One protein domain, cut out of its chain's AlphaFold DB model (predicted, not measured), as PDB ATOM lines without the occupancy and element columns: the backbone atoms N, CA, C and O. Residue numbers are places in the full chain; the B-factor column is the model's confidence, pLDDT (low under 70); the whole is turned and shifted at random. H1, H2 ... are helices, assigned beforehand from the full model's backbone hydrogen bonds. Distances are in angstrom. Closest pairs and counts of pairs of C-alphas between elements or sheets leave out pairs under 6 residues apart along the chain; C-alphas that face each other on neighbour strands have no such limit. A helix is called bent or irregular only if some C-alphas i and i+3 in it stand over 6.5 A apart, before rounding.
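AT A GLANCE: This is residues 168 to 262 of the 404 residues of an uncharacterized protein of Heligmosomoides polygyrus (UniProt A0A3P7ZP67). The longest helix, H3, forms one side of a flat row of three helices, H3, H2 and H1, with H2 in the middle and neighbours running opposite ways, like a strip folded back on itself twice. At the end of H3, H4 turns a corner and leads away from the row as an arm, whose residues 254 to 262 stick out free. The printed part has 95 residues with four named helices, in the order H1, H2, H3, H4, and no named strand; its class is all helix. It is only just loose, close to extended, with a radius of gyration of the C-alphas of 18.4 A, and it spans 69 by 30 by 14 A, H4 adding to the length.

IN THESE COORDINATES: H3, residues 220 to 244, is 35.0 A from first to last C-alpha and has a kink of 47 degrees near residue 236. It is neither bent nor irregular, but only just: C-alphas 235 and 238 are 6.4 A apart. H2, residues 195 to 213, is 25.4 A long, with a kink of 31 degrees near residue 202; it too is neither bent nor irregular, but only just, with C-alphas 200 and 203 6.4 A apart. H1, residues 170 to 191, is 31.1 A long and begins at C-alpha 170 (227.711, 193.721, 270.737). H4, residues 246 to 262, is 25.6 A long, has a kink of 41 degrees near residue 256 and ends at C-alpha 262 (215.609, 239.789, 223.589). H4 is irregular: C-alphas 259 and 262 are 7.7 A apart.

HOW THE PARTS SIT: H3 and H2 touch and form a helical hairpin, opposite ways at a shallow tilt of 23 degrees; their closest C-alphas, of Thr 230 and Leu 201, are 5.1 A apart. H2 and H1 touch and form a second helical hairpin, opposite ways at a shallow tilt of 10 degrees; their closest C-alphas are those of Thr 198 and Gly 189, 5.8 A apart. H1 and H3 are apart. H3 and H4 only just touch, and only at the corner, with 3 pairs of C-alphas within 8 A; the closest are those of Phe 243 and Arg 249, at 4.9 A. Their lines are about perpendicular, at 87 degrees. H4 is apart from H1 and H2. Every O i to N i+4 pair is within hydrogen-bond range in H1; the counts are 12 of 15 in H2, 16 of 21 in H3 and 9 of 13 in H4.

THE WHOLE: The two C-alphas farthest apart, those of Asn 168 and Gly 262, are 70.1 A apart. The printed part has no cut. The links H1 to H2 and H3 to H4 are tight, and H2 to H3 is short. The mean pLDDT of the printed part is 77.2; residue 189, residues 191 to 198 and residues 258 to 262 are under 70.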
ATOM      1  N   ASN A 168     224.022 188.926 269.920       70.50
ATOM      2  CA  ASN A 168     223.324 188.977 271.218       70.50
ATOM      3  C   ASN A 168     223.614 190.195 272.116       70.50
ATOM      4  O   ASN A 168     222.713 190.614 272.829       70.50
ATOM      5  N   GLU A 169     224.799 190.812 272.071       76.31
ATOM      6  CA  GLU A 169     225.089 191.990 272.926       76.31
ATOM      7  C   GLU A 169     225.825 193.101 272.175       76.31
ATOM      8  O   GLU A 169     225.404 194.258 272.166       76.31
ATOM      9  N   LEU A 170     226.899 192.746 271.466       74.75
ATOM     10  CA  LEU A 170     227.711 193.721 270.737       74.75
ATOM     11  C   LEU A 170     226.983 194.290 269.510       74.75
ATOM     12  O   LEU A 170     227.170 195.457 269.176       74.75
ATOM     13  N   SER A 171     226.148 193.486 268.845       73.12
ATOM     14  CA  SER A 171     225.284 193.943 267.749       73.12
ATOM     15  C   SER A 171     224.341 195.044 268.229       73.12
ATOM     16  O   SER A 171     224.325 196.108 267.627       73.12
ATOM     17  N   GLY A 172     223.622 194.831 269.336       80.38
ATOM     18  CA  GLY A 172     222.699 195.807 269.913       80.38
ATOM     19  C   GLY A 172     223.400 197.117 270.261       80.38
ATOM     20  O   GLY A 172     222.908 198.183 269.897       80.38
ATOM     21  N   PHE A 173     224.588 197.036 270.867       83.06
ATOM     22  CA  PHE A 173     225.425 198.207 271.128       83.06
ATOM     23  C   PHE A 173     225.826 198.934 269.834       83.06
ATOM     24  O   PHE A 173     225.663 200.145 269.743       83.06
ATOM     25  N   LEU A 174     226.276 198.207 268.808       79.06
ATOM     26  CA  LEU A 174     226.641 198.772 267.503       79.06
ATOM     27  C   LEU A 174     225.460 199.438 266.792       79.06
ATOM     28  O   LEU A 174     225.632 200.506 266.205       79.06
ATOM     29  N   VAL A 175     224.272 198.826 266.845       77.50
ATOM     30  CA  VAL A 175     223.041 199.412 266.297       77.50
ATOM     31  C   VAL A 175     222.697 200.686 267.049       77.50
ATOM     32  O   VAL A 175     222.429 201.700 266.412       77.50
ATOM     33  N   ALA A 176     222.711 200.645 268.381       83.69
ATOM     34  CA  ALA A 176     222.370 201.787 269.217       83.69
ATOM     35  C   ALA A 176     223.349 202.947 269.007       83.69
ATOM     36  O   ALA A 176     222.914 204.079 268.814       83.69
ATOM     37  N   ASP A 177     224.651 202.668 268.972       82.62
ATOM     38  CA  ASP A 177     225.689 203.675 268.768       82.62
ATOM     39  C   ASP A 177     225.645 204.261 267.349       82.62
ATOM     40  O   ASP A 177     225.615 205.481 267.177       82.62
ATOM     41  N   SER A 178     225.494 203.413 266.326       78.00
ATOM     42  CA  SER A 178     225.292 203.873 264.947       78.00
ATOM     43  C   SER A 178     224.022 204.716 264.831       78.00
ATOM     44  O   SER A 178     224.048 205.786 264.231       78.00
ATOM     45  N   ALA A 179     222.910 204.288 265.435       80.38
ATOM     46  CA  ALA A 179     221.661 205.046 265.444       80.38
ATOM     47  C   ALA A 179     221.808 206.381 266.187       80.38
ATOM     48  O   ALA A 179     221.287 207.389 265.715       80.38
ATOM     49  N   MET A 180     222.550 206.415 267.297       85.62
ATOM     50  CA  MET A 180     222.830 207.629 268.060       85.62
ATOM     51  C   MET A 180     223.675 208.616 267.251       85.62
ATOM     52  O   MET A 180     223.311 209.788 267.164       85.62
ATOM     53  N   ILE A 181     224.755 208.158 266.608       82.31
ATOM     54  CA  ILE A 181     225.576 208.994 265.720       82.31
ATOM     55  C   ILE A 181     224.721 209.517 264.569       82.31
ATOM     56  O   ILE A 181     224.710 210.715 264.300       82.31
ATOM     57  N   MET A 182     223.957 208.646 263.910       79.44
ATOM     58  CA  MET A 182     223.102 209.048 262.796       79.44
ATOM     59  C   MET A 182     222.015 210.040 263.226       79.44
ATOM     60  O   MET A 182     221.727 210.985 262.487       79.44
ATOM     61  N   LEU A 183     221.442 209.878 264.420       81.00
ATOM     62  CA  LEU A 183     220.487 210.817 265.000       81.00
ATOM     63  C   LEU A 183     221.152 212.164 265.294       81.00
ATOM     64  O   LEU A 183     220.612 213.195 264.904       81.00
ATOM     65  N   LEU A 184     222.339 212.169 265.905       82.38
ATOM     66  CA  LEU A 184     223.101 213.386 266.199       82.38
ATOM     67  C   LEU A 184     223.444 214.155 264.915       82.38
ATOM     68  O   LEU A 184     223.244 215.370 264.838       82.38
ATOM     69  N   LEU A 185     223.897 213.444 263.879       75.94
ATOM     70  CA  LEU A 185     224.187 214.008 262.560       75.94
ATOM     71  C   LEU A 185     222.923 214.555 261.884       75.94
ATOM     72  O   LEU A 185     222.950 215.645 261.315       75.94
ATOM     73  N   SER A 186     221.801 213.838 261.990       74.88
ATOM     74  CA  SER A 186     220.515 214.265 261.426       74.88
ATOM     75  C   SER A 186     219.971 215.505 262.128       74.88
ATOM     76  O   SER A 186     219.557 216.448 261.460       74.88
ATOM     77  N   ILE A 187     220.022 215.542 263.463       79.00
ATOM     78  CA  ILE A 187     219.643 216.708 264.270       79.00
ATOM     79  C   ILE A 187     220.503 217.904 263.861       79.00
ATOM     80  O   ILE A 187     219.960 218.953 263.525       79.00
ATOM     81  N   THR A 188     221.823 217.727 263.789       74.19
ATOM     82  CA  THR A 188     222.745 218.781 263.340       74.19
ATOM     83  C   THR A 188     222.377 219.277 261.938       74.19
ATOM     84  O   THR A 188     222.259 220.480 261.722       74.19
ATOM     85  N   GLY A 189     222.095 218.371 260.996       69.38
ATOM     86  CA  GLY A 189     221.676 218.725 259.637       69.38
ATOM     87  C   GLY A 189     220.334 219.467 259.564       69.38
ATOM     88  O   GLY A 189     220.185 220.387 258.756       69.38
ATOM     89  N   ILE A 190     219.366 219.102 260.412       71.38
ATOM     90  CA  ILE A 190     218.061 219.775 260.519       71.38
ATOM     91  C   ILE A 190     218.232 221.180 261.105       71.38
ATOM     92  O   ILE A 190     217.701 222.139 260.543       71.38
ATOM     93  N   PHE A 191     219.003 221.325 262.186       69.44
ATOM     94  CA  PHE A 191     219.276 222.624 262.812       69.44
ATOM     95  C   PHE A 191     220.070 223.557 261.895       69.44
ATOM     96  O   PHE A 191     219.802 224.757 261.863       69.44
ATOM     97  N   CYS A 192     220.980 223.017 261.083       64.62
ATOM     98  CA  CYS A 192     221.667 223.779 260.045       64.62
ATOM     99  C   CYS A 192     220.775 224.081 258.824       64.62
ATOM    100  O   CYS A 192     221.280 224.575 257.827       64.62
ATOM    101  N   ALA A 193     219.463 223.806 258.853       62.19
ATOM    102  CA  ALA A 193     218.517 224.020 257.748       62.19
ATOM    103  C   ALA A 193     218.946 223.387 256.411       62.19
ATOM    104  O   ALA A 193     218.488 223.776 255.333       62.19
ATOM    105  N   THR A 194     219.828 222.389 256.453       65.06
ATOM    106  CA  THR A 194     220.397 221.798 255.250       65.06
ATOM    107  C   THR A 194     219.654 220.509 254.971       65.06
ATOM    108  O   THR A 194     220.086 219.410 255.307       65.06
ATOM    109  N   VAL A 195     218.487 220.664 254.349       67.44
ATOM    110  CA  VAL A 195     217.632 219.544 253.935       67.44
ATOM    111  C   VAL A 195     218.387 218.610 252.977       67.44
ATOM    112  O   VAL A 195     218.185 217.402 252.988       67.44
ATOM    113  N   CYS A 196     219.321 219.142 252.186       66.75
ATOM    114  CA  CYS A 196     220.016 218.376 251.152       66.75
ATOM    115  C   CYS A 196     221.011 217.320 251.684       66.75
ATOM    116  O   CYS A 196     220.847 216.153 251.330       66.75
ATOM    117  N   PRO A 197     222.006 217.645 252.541       66.75
ATOM    118  CA  PRO A 197     222.878 216.626 253.137       66.75
ATOM    119  C   PRO A 197     222.093 215.556 253.905       66.75
ATOM    120  O   PRO A 197     222.385 214.366 253.792       66.75
ATOM    121  N   THR A 198     221.041 215.963 254.619       68.44
ATOM    122  CA  THR A 198     220.180 215.046 255.373       68.44
ATOM    123  C   THR A 198     219.440 214.066 254.471       68.44
ATOM    124  O   THR A 198     219.439 212.869 254.754       68.44
ATOM    125  N   LEU A 199     218.875 214.531 253.356       74.62
ATOM    126  CA  LEU A 199     218.141 213.666 252.430       74.62
ATOM    127  C   LEU A 199     219.041 212.785 251.558       74.62
ATOM    128  O   LEU A 199     218.668 211.650 251.276       74.62
ATOM    129  N   PHE A 200     220.199 213.280 251.113       76.50
ATOM    130  CA  PHE A 200     221.033 212.563 250.138       76.50
ATOM    131  C   PHE A 200     222.169 211.750 250.758       76.50
ATOM    132  O   PHE A 200     222.618 210.790 250.140       76.50
ATOM    133  N   LEU A 201     222.629 212.091 251.963       74.69
ATOM    134  CA  LEU A 201     223.715 211.368 252.628       74.69
ATOM    135  C   LEU A 201     223.216 210.612 253.859       74.69
ATOM    136  O   LEU A 201     223.387 209.394 253.946       74.69
ATOM    137  N   TYR A 202     222.582 211.314 254.802       76.50
ATOM    138  CA  TYR A 202     222.244 210.716 256.093       76.50
ATOM    139  C   TYR A 202     221.081 209.735 255.990       76.50
ATOM    140  O   TYR A 202     221.205 208.617 256.476       76.50
ATOM    141  N   PHE A 203     219.999 210.087 255.293       82.44
ATOM    142  CA  PHE A 203     218.857 209.189 255.135       82.44
ATOM    143  C   PHE A 203     219.228 207.861 254.442       82.44
ATOM    144  O   PHE A 203     218.938 206.809 255.015       82.44
ATOM    145  N   PRO A 204     219.933 207.843 253.290       81.62
ATOM    146  CA  PRO A 204     220.373 206.593 252.674       81.62
ATOM    147  C   PRO A 204     221.266 205.771 253.588       81.62
ATOM    148  O   PRO A 204     221.087 204.561 253.685       81.62
ATOM    149  N   SER A 205     222.182 206.429 254.299       79.75
ATOM    150  CA  SER A 205     223.070 205.765 255.250       79.75
ATOM    151  C   SER A 205     222.281 205.141 256.406       79.75
ATOM    152  O   SER A 205     222.500 203.974 256.717       79.75
ATOM    153  N   CYS A 206     221.304 205.855 256.980       78.25
ATOM    154  CA  CYS A 206     220.407 205.334 258.018       78.25
ATOM    155  C   CYS A 206     219.668 204.090 257.534       78.25
ATOM    156  O   CYS A 206     219.616 203.093 258.245       78.25
ATOM    157  N   VAL A 207     219.107 204.139 256.323       83.00
ATOM    158  CA  VAL A 207     218.361 203.014 255.757       83.00
ATOM    159  C   VAL A 207     219.295 201.836 255.474       83.00
ATOM    160  O   VAL A 207     218.938 200.709 255.794       83.00
ATOM    161  N   ILE A 208     220.504 202.071 254.949       83.56
ATOM    162  CA  ILE A 208     221.517 201.019 254.758       83.56
ATOM    163  C   ILE A 208     221.842 200.349 256.096       83.56
ATOM    164  O   ILE A 208     221.833 199.122 256.169       83.56
ATOM    165  N   TYR A 209     222.075 201.128 257.155       78.75
ATOM    166  CA  TYR A 209     222.354 200.585 258.483       78.75
ATOM    167  C   TYR A 209     221.152 199.854 259.082       78.75
ATOM    168  O   TYR A 209     221.318 198.756 259.596       78.75
ATOM    169  N   ALA A 210     219.942 200.401 258.977       81.19
ATOM    170  CA  ALA A 210     218.730 199.759 259.482       81.19
ATOM    171  C   ALA A 210     218.440 198.434 258.765       81.19
ATOM    172  O   ALA A 210     218.041 197.462 259.394       81.19
ATOM    173  N   ILE A 211     218.678 198.374 257.456       82.50
ATOM    174  CA  ILE A 211     218.572 197.141 256.679       82.50
ATOM    175  C   ILE A 211     219.636 196.137 257.123       82.50
ATOM    176  O   ILE A 211     219.306 194.980 257.383       82.50
ATOM    177  N   LEU A 212     220.898 196.576 257.195       74.94
ATOM    178  CA  LEU A 212     222.032 195.712 257.506       74.94
ATOM    179  C   LEU A 212     221.909 195.148 258.922       74.94
ATOM    180  O   LEU A 212     222.023 193.946 259.111       74.94
ATOM    181  N   PHE A 213     221.601 195.985 259.905       72.81
ATOM    182  CA  PHE A 213     221.502 195.568 261.297       72.81
ATOM    183  C   PHE A 213     220.138 194.994 261.687       72.81
ATOM    184  O   PHE A 213     220.071 194.115 262.539       72.81
ATOM    185  N   GLY A 214     219.054 195.452 261.062       78.12
ATOM    186  CA  GLY A 214     217.709 194.920 261.283       78.12
ATOM    187  C   GLY A 214     217.447 193.604 260.555       78.12
ATOM    188  O   GLY A 214     216.337 193.083 260.641       78.12
ATOM    189  N   ASN A 215     218.436 193.084 259.817       76.69
ATOM    190  CA  ASN A 215     218.317 191.887 258.986       76.69
ATOM    191  C   ASN A 215     217.079 191.936 258.065       76.69
ATOM    192  O   ASN A 215     216.388 190.936 257.844       76.69
ATOM    193  N   LEU A 216     216.747 193.131 257.565       81.94
ATOM    194  CA  LEU A 216     215.537 193.335 256.779       81.94
ATOM    195  C   LEU A 216     215.756 192.788 255.369       81.94
ATOM    196  O   LEU A 216     216.677 193.193 254.658       81.94
ATOM    197  N   ARG A 217     214.877 191.883 254.927       83.69
ATOM    198  CA  ARG A 217     214.900 191.374 253.551       83.69
ATOM    199  C   ARG A 217     214.550 192.498 252.575       83.69
ATOM    200  O   ARG A 217     213.392 192.870 252.426       83.69
ATOM    201  N   HIS A 218     215.561 193.005 251.883       85.62
ATOM    202  CA  HIS A 218     215.430 193.991 250.811       85.62
ATOM    203  C   HIS A 218     215.694 193.394 249.422       85.62
ATOM    204  O   HIS A 218     216.466 192.443 249.270       85.62
ATOM    205  N   GLY A 219     215.079 193.982 248.395       86.44
ATOM    206  CA  GLY A 219     215.394 193.681 246.999       86.44
ATOM    207  C   GLY A 219     216.654 194.417 246.511       86.44
ATOM    208  O   GLY A 219     216.987 195.476 247.046       86.44
ATOM    209  N   PRO A 220     217.321 193.926 245.448       81.25
ATOM    210  CA  PRO A 220     218.523 194.557 244.885       81.25
ATOM    211  C   PRO A 220     218.281 196.003 244.424       81.25
ATOM    212  O   PRO A 220     219.162 196.851 244.547       81.25
ATOM    213  N   LEU A 221     217.058 196.314 243.980       84.25
ATOM    214  CA  LEU A 221     216.661 197.670 243.598       84.25
ATOM    215  C   LEU A 221     216.785 198.671 244.753       84.25
ATOM    216  O   LEU A 221     217.194 199.805 244.529       84.25
ATOM    217  N   VAL A 222     216.480 198.257 245.987       86.19
ATOM    218  CA  VAL A 222     216.587 199.128 247.167       86.19
ATOM    219  C   VAL A 222     218.051 199.453 247.439       86.19
ATOM    220  O   VAL A 222     218.397 200.615 247.636       86.19
ATOM    221  N   THR A 223     218.937 198.455 247.389       81.69
ATOM    222  CA  THR A 223     220.372 198.685 247.604       81.69
ATOM    223  C   THR A 223     221.001 199.549 246.523       81.69
ATOM    224  O   THR A 223     221.826 200.406 246.837       81.69
ATOM    225  N   ASP A 224     220.605 199.342 245.265       81.50
ATOM    226  CA  ASP A 224     221.118 200.117 244.137       81.50
ATOM    227  C   ASP A 224     220.626 201.568 244.228       81.50
ATOM    228  O   ASP A 224     221.418 202.500 244.077       81.50
ATOM    229  N   PHE A 225     219.351 201.771 244.579       89.75
ATOM    230  CA  PHE A 225     218.781 203.096 244.808       89.75
ATOM    231  C   PHE A 225     219.479 203.843 245.951       89.75
ATOM    232  O   PHE A 225     219.878 204.991 245.770       89.75
ATOM    233  N   LEU A 226     219.700 203.195 247.101       85.38
ATOM    234  CA  LEU A 226     220.415 203.793 248.236       85.38
ATOM    235  C   LEU A 226     221.861 204.158 247.875       85.38
ATOM    236  O   LEU A 226     222.347 205.225 248.256       85.38
ATOM    237  N   GLY A 227     222.537 203.310 247.094       79.38
ATOM    238  CA  GLY A 227     223.872 203.594 246.569       79.38
ATOM    239  C   GLY A 227     223.891 204.796 245.619       79.38
ATOM    240  O   GLY A 227     224.769 205.655 245.730       79.38
ATOM    241  N   ILE A 228     222.904 204.899 244.723       82.50
ATOM    242  CA  ILE A 228     222.734 206.059 243.838       82.50
ATOM    243  C   ILE A 228     222.499 207.322 244.669       82.50
ATOM    244  O   ILE A 228     223.214 208.303 244.462       82.50
ATOM    245  N   LEU A 229     221.576 207.285 245.633       82.19
ATOM    246  CA  LEU A 229     221.227 208.435 246.471       82.19
ATOM    247  C   LEU A 229     222.446 208.944 247.254       82.19
ATOM    248  O   LEU A 229     222.759 210.130 247.181       82.19
ATOM    249  N   THR A 230     223.209 208.027 247.857       79.25
ATOM    250  CA  THR A 230     224.474 208.345 248.545       79.25
ATOM    251  C   THR A 230     225.497 208.963 247.589       79.25
ATOM    252  O   THR A 230     226.186 209.918 247.937       79.25
ATOM    253  N   SER A 231     225.596 208.463 246.352       77.38
ATOM    254  CA  SER A 231     226.540 209.000 245.362       77.38
ATOM    255  C   SER A 231     226.141 210.366 244.796       77.38
ATOM    256  O   SER A 231     227.011 211.141 244.397       77.38
ATOM    257  N   LEU A 232     224.842 210.686 244.787       81.19
ATOM    258  CA  LEU A 232     224.330 211.984 244.351       81.19
ATOM    259  C   LEU A 232     224.688 213.108 245.329       81.19
ATOM    260  O   LEU A 232     224.717 214.268 244.924       81.19
ATOM    261  N   TYR A 233     225.027 212.794 246.582       80.25
ATOM    262  CA  TYR A 233     225.461 213.795 247.557       80.25
ATOM    263  C   TYR A 233     226.610 214.675 247.041       80.25
ATOM    264  O   TYR A 233     226.532 215.900 247.133       80.25
ATOM    265  N   SER A 234     227.646 214.077 246.439       72.06
ATOM    266  CA  SER A 234     228.791 214.834 245.910       72.06
ATOM    267  C   SER A 234     228.396 215.805 244.796       72.06
ATOM    268  O   SER A 234     229.045 216.834 244.632       72.06
ATOM    269  N   LEU A 235     227.326 215.502 244.053       75.69
ATOM    270  CA  LEU A 235     226.767 216.383 243.027       75.69
ATOM    271  C   LEU A 235     225.922 217.503 243.646       75.69
ATOM    272  O   LEU A 235     226.006 218.652 243.219       75.69
ATOM    273  N   PHE A 236     225.113 217.187 244.658       77.38
ATOM    274  CA  PHE A 236     224.235 218.171 245.288       77.38
ATOM    275  C   PHE A 236     224.971 219.132 246.219       77.38
ATOM    276  O   PHE A 236     224.536 220.269 246.350       77.38
ATOM    277  N   ASN A 237     226.096 218.744 246.818       73.88
ATOM    278  CA  ASN A 237     226.867 219.620 247.701       73.88
ATOM    279  C   ASN A 237     227.256 220.977 247.045       73.88
ATOM    280  O   ASN A 237     226.919 222.031 247.598       73.88
ATOM    281  N   PRO A 238     227.872 221.020 245.843       73.19
ATOM    282  CA  PRO A 238     228.136 222.285 245.152       73.19
ATOM    283  C   PRO A 238     226.855 223.016 244.711       73.19
ATOM    284  O   PRO A 238     226.800 224.238 244.773       73.19
ATOM    285  N   LEU A 239     225.793 222.301 244.321       77.94
ATOM    286  CA  LEU A 239     224.525 222.942 243.942       77.94
ATOM    287  C   LEU A 239     223.871 223.644 245.133       77.94
ATOM    288  O   LEU A 239     223.431 224.784 245.027       77.94
ATOM    289  N   VAL A 240     223.837 222.985 246.287       77.25
ATOM    290  CA  VAL A 240     223.263 223.529 247.520       77.25
ATOM    291  C   VAL A 240     224.039 224.746 247.971       77.25
ATOM    292  O   VAL A 240     223.425 225.742 248.341       77.25
ATOM    293  N   THR A 241     225.371 224.701 247.908       73.56
ATOM    294  CA  THR A 241     226.195 225.871 248.230       73.56
ATOM    295  C   THR A 241     225.937 227.025 247.255       73.56
ATOM    296  O   THR A 241     225.695 228.137 247.720       73.56
ATOM    297  N   MET A 242     225.836 226.768 245.944       75.75
ATOM    298  CA  MET A 242     225.449 227.788 244.955       75.75
ATOM    299  C   MET A 242     224.058 228.390 245.221       75.75
ATOM    300  O   MET A 242     223.887 229.600 245.123       75.75
ATOM    301  N   PHE A 243     223.057 227.579 245.582       77.56
ATOM    302  CA  PHE A 243     221.700 228.067 245.874       77.56
ATOM    303  C   PHE A 243     221.561 228.735 247.250       77.56
ATOM    304  O   PHE A 243     220.625 229.514 247.460       77.56
ATOM    305  N   SER A 244     222.458 228.424 248.188       72.69
ATOM    306  CA  SER A 244     222.448 229.001 249.536       72.69
ATOM    307  C   SER A 244     223.023 230.416 249.550       72.69
ATOM    308  O   SER A 244     222.506 231.263 250.274       72.69
ATOM    309  N   ILE A 245     224.035 230.699 248.724       79.12
ATOM    310  CA  ILE A 245     224.593 232.050 248.598       79.12
ATOM    311  C   ILE A 245     223.606 232.914 247.806       79.12
ATOM    312  O   ILE A 245     223.283 232.612 246.656       79.12
ATOM    313  N   SER A 246     223.106 233.991 248.418       80.06
ATOM    314  CA  SER A 246     222.085 234.861 247.820       80.06
ATOM    315  C   SER A 246     222.502 235.426 246.471       80.06
ATOM    316  O   SER A 246     221.659 235.508 245.578       80.06
ATOM    317  N   ASP A 247     223.777 235.770 246.315       80.88
ATOM    318  CA  ASP A 247     224.295 236.433 245.121       80.88
ATOM    319  C   ASP A 247     224.445 235.448 243.968       80.88
ATOM    320  O   ASP A 247     223.899 235.689 242.894       80.88
ATOM    321  N   TYR A 248     225.019 234.264 244.219       80.50
ATOM    322  CA  TYR A 248     225.011 233.168 243.245       80.50
ATOM    323  C   TYR A 248     223.591 232.758 242.875       80.50
ATOM    324  O   TYR A 248     223.291 232.569 241.699       80.50
ATOM    325  N   ARG A 249     222.676 232.668 243.844       86.81
ATOM    326  CA  ARG A 249     221.272 232.371 243.558       86.81
ATOM    327  C   ARG A 249     220.641 233.451 242.683       86.81
ATOM    328  O   ARG A 249     219.940 233.107 241.736       86.81
ATOM    329  N   ARG A 250     220.859 234.738 242.974       85.56
ATOM    330  CA  ARG A 250     220.361 235.854 242.150       85.56
ATOM    331  C   ARG A 250     220.964 235.815 240.751       85.56
ATOM    332  O   ARG A 250     220.213 235.989 239.801       85.56
ATOM    333  N   TYR A 251     222.253 235.519 240.629       83.19
ATOM    334  CA  TYR A 251     222.965 235.384 239.362       83.19
ATOM    335  C   TYR A 251     222.468 234.190 238.531       83.19
ATOM    336  O   TYR A 251     222.112 234.326 237.368       83.19
ATOM    337  N   VAL A 252     222.327 233.007 239.127       82.88
ATOM    338  CA  VAL A 252     221.773 231.833 238.435       82.88
ATOM    339  C   VAL A 252     220.311 232.075 238.050       82.88
ATOM    340  O   VAL A 252     219.901 231.762 236.934       82.88
ATOM    341  N   LEU A 253     219.509 232.678 238.935       85.50
ATOM    342  CA  LEU A 253     218.135 233.058 238.608       85.50
ATOM    343  C   LEU A 253     218.077 234.159 237.545       85.50
ATOM    344  O   LEU A 253     217.126 234.156 236.765       85.50
ATOM    345  N   SER A 254     219.049 235.074 237.480       84.56
ATOM    346  CA  SER A 254     219.121 236.087 236.426       84.56
ATOM    347  C   SER A 254     219.469 235.433 235.093       84.56
ATOM    348  O   SER A 254     218.730 235.647 234.142       84.56
ATOM    349  N   LEU A 255     220.443 234.517 235.042       80.69
ATOM    350  CA  LEU A 255     220.756 233.708 233.857       80.69
ATOM    351  C   LEU A 255     219.549 232.887 233.373       80.69
ATOM    352  O   LEU A 255     219.249 232.862 232.178       80.69
ATOM    353  N   LEU A 256     218.804 232.261 234.288       83.81
ATOM    354  CA  LEU A 256     217.601 231.491 233.946       83.81
ATOM    355  C   LEU A 256     216.430 232.394 233.512       83.81
ATOM    356  O   LEU A 256     215.669 232.034 232.610       83.81
ATOM    357  N   ARG A 257     216.287 233.589 234.106       82.12
ATOM    358  CA  ARG A 257     215.300 234.612 233.694       82.12
ATOM    359  C   ARG A 257     215.715 235.354 232.421       82.12
ATOM    360  O   ARG A 257     214.849 235.867 231.707       82.12
ATOM    361  N   CYS A 258     216.997 235.331 232.066       57.12
ATOM    362  CA  CYS A 258     217.569 235.882 230.839       57.12
ATOM    363  C   CYS A 258     217.135 235.140 229.564       57.12
ATOM    364  O   CYS A 258     217.512 235.519 228.458       57.12
ATOM    365  N   ARG A 259     216.164 234.225 229.647       53.16
ATOM    366  CA  ARG A 259     215.312 233.903 228.491       53.16
ATOM    367  C   ARG A 259     214.524 235.120 227.948       53.16
ATOM    368  O   ARG A 259     213.909 235.020 226.892       53.16
ATOM    369  N   LYS A 260     214.599 236.286 228.613       52.22
ATOM    370  CA  LYS A 260     214.192 237.619 228.117       52.22
ATOM    371  C   LYS A 260     215.347 238.531 227.639       52.22
ATOM    372  O   LYS A 260     215.146 239.735 227.502       52.22
ATOM    373  N   VAL A 261     216.525 238.000 227.292       55.06
ATOM    374  CA  VAL A 261     217.643 238.787 226.698       55.06
ATOM    375  C   VAL A 261     217.281 239.443 225.353       55.06
ATOM    376  O   VAL A 261     217.946 240.380 224.917       55.06
ATOM    377  N   GLY A 262     216.159 239.062 224.735       61.06
ATOM    378  CA  GLY A 262     215.609 239.789 223.589       61.06
ATOM    379  C   GLY A 262     215.277 241.263 223.876       61.06
ATOM    380  O   GLY A 262     215.299 242.060 222.944       61.06
TER     381      GLY A 262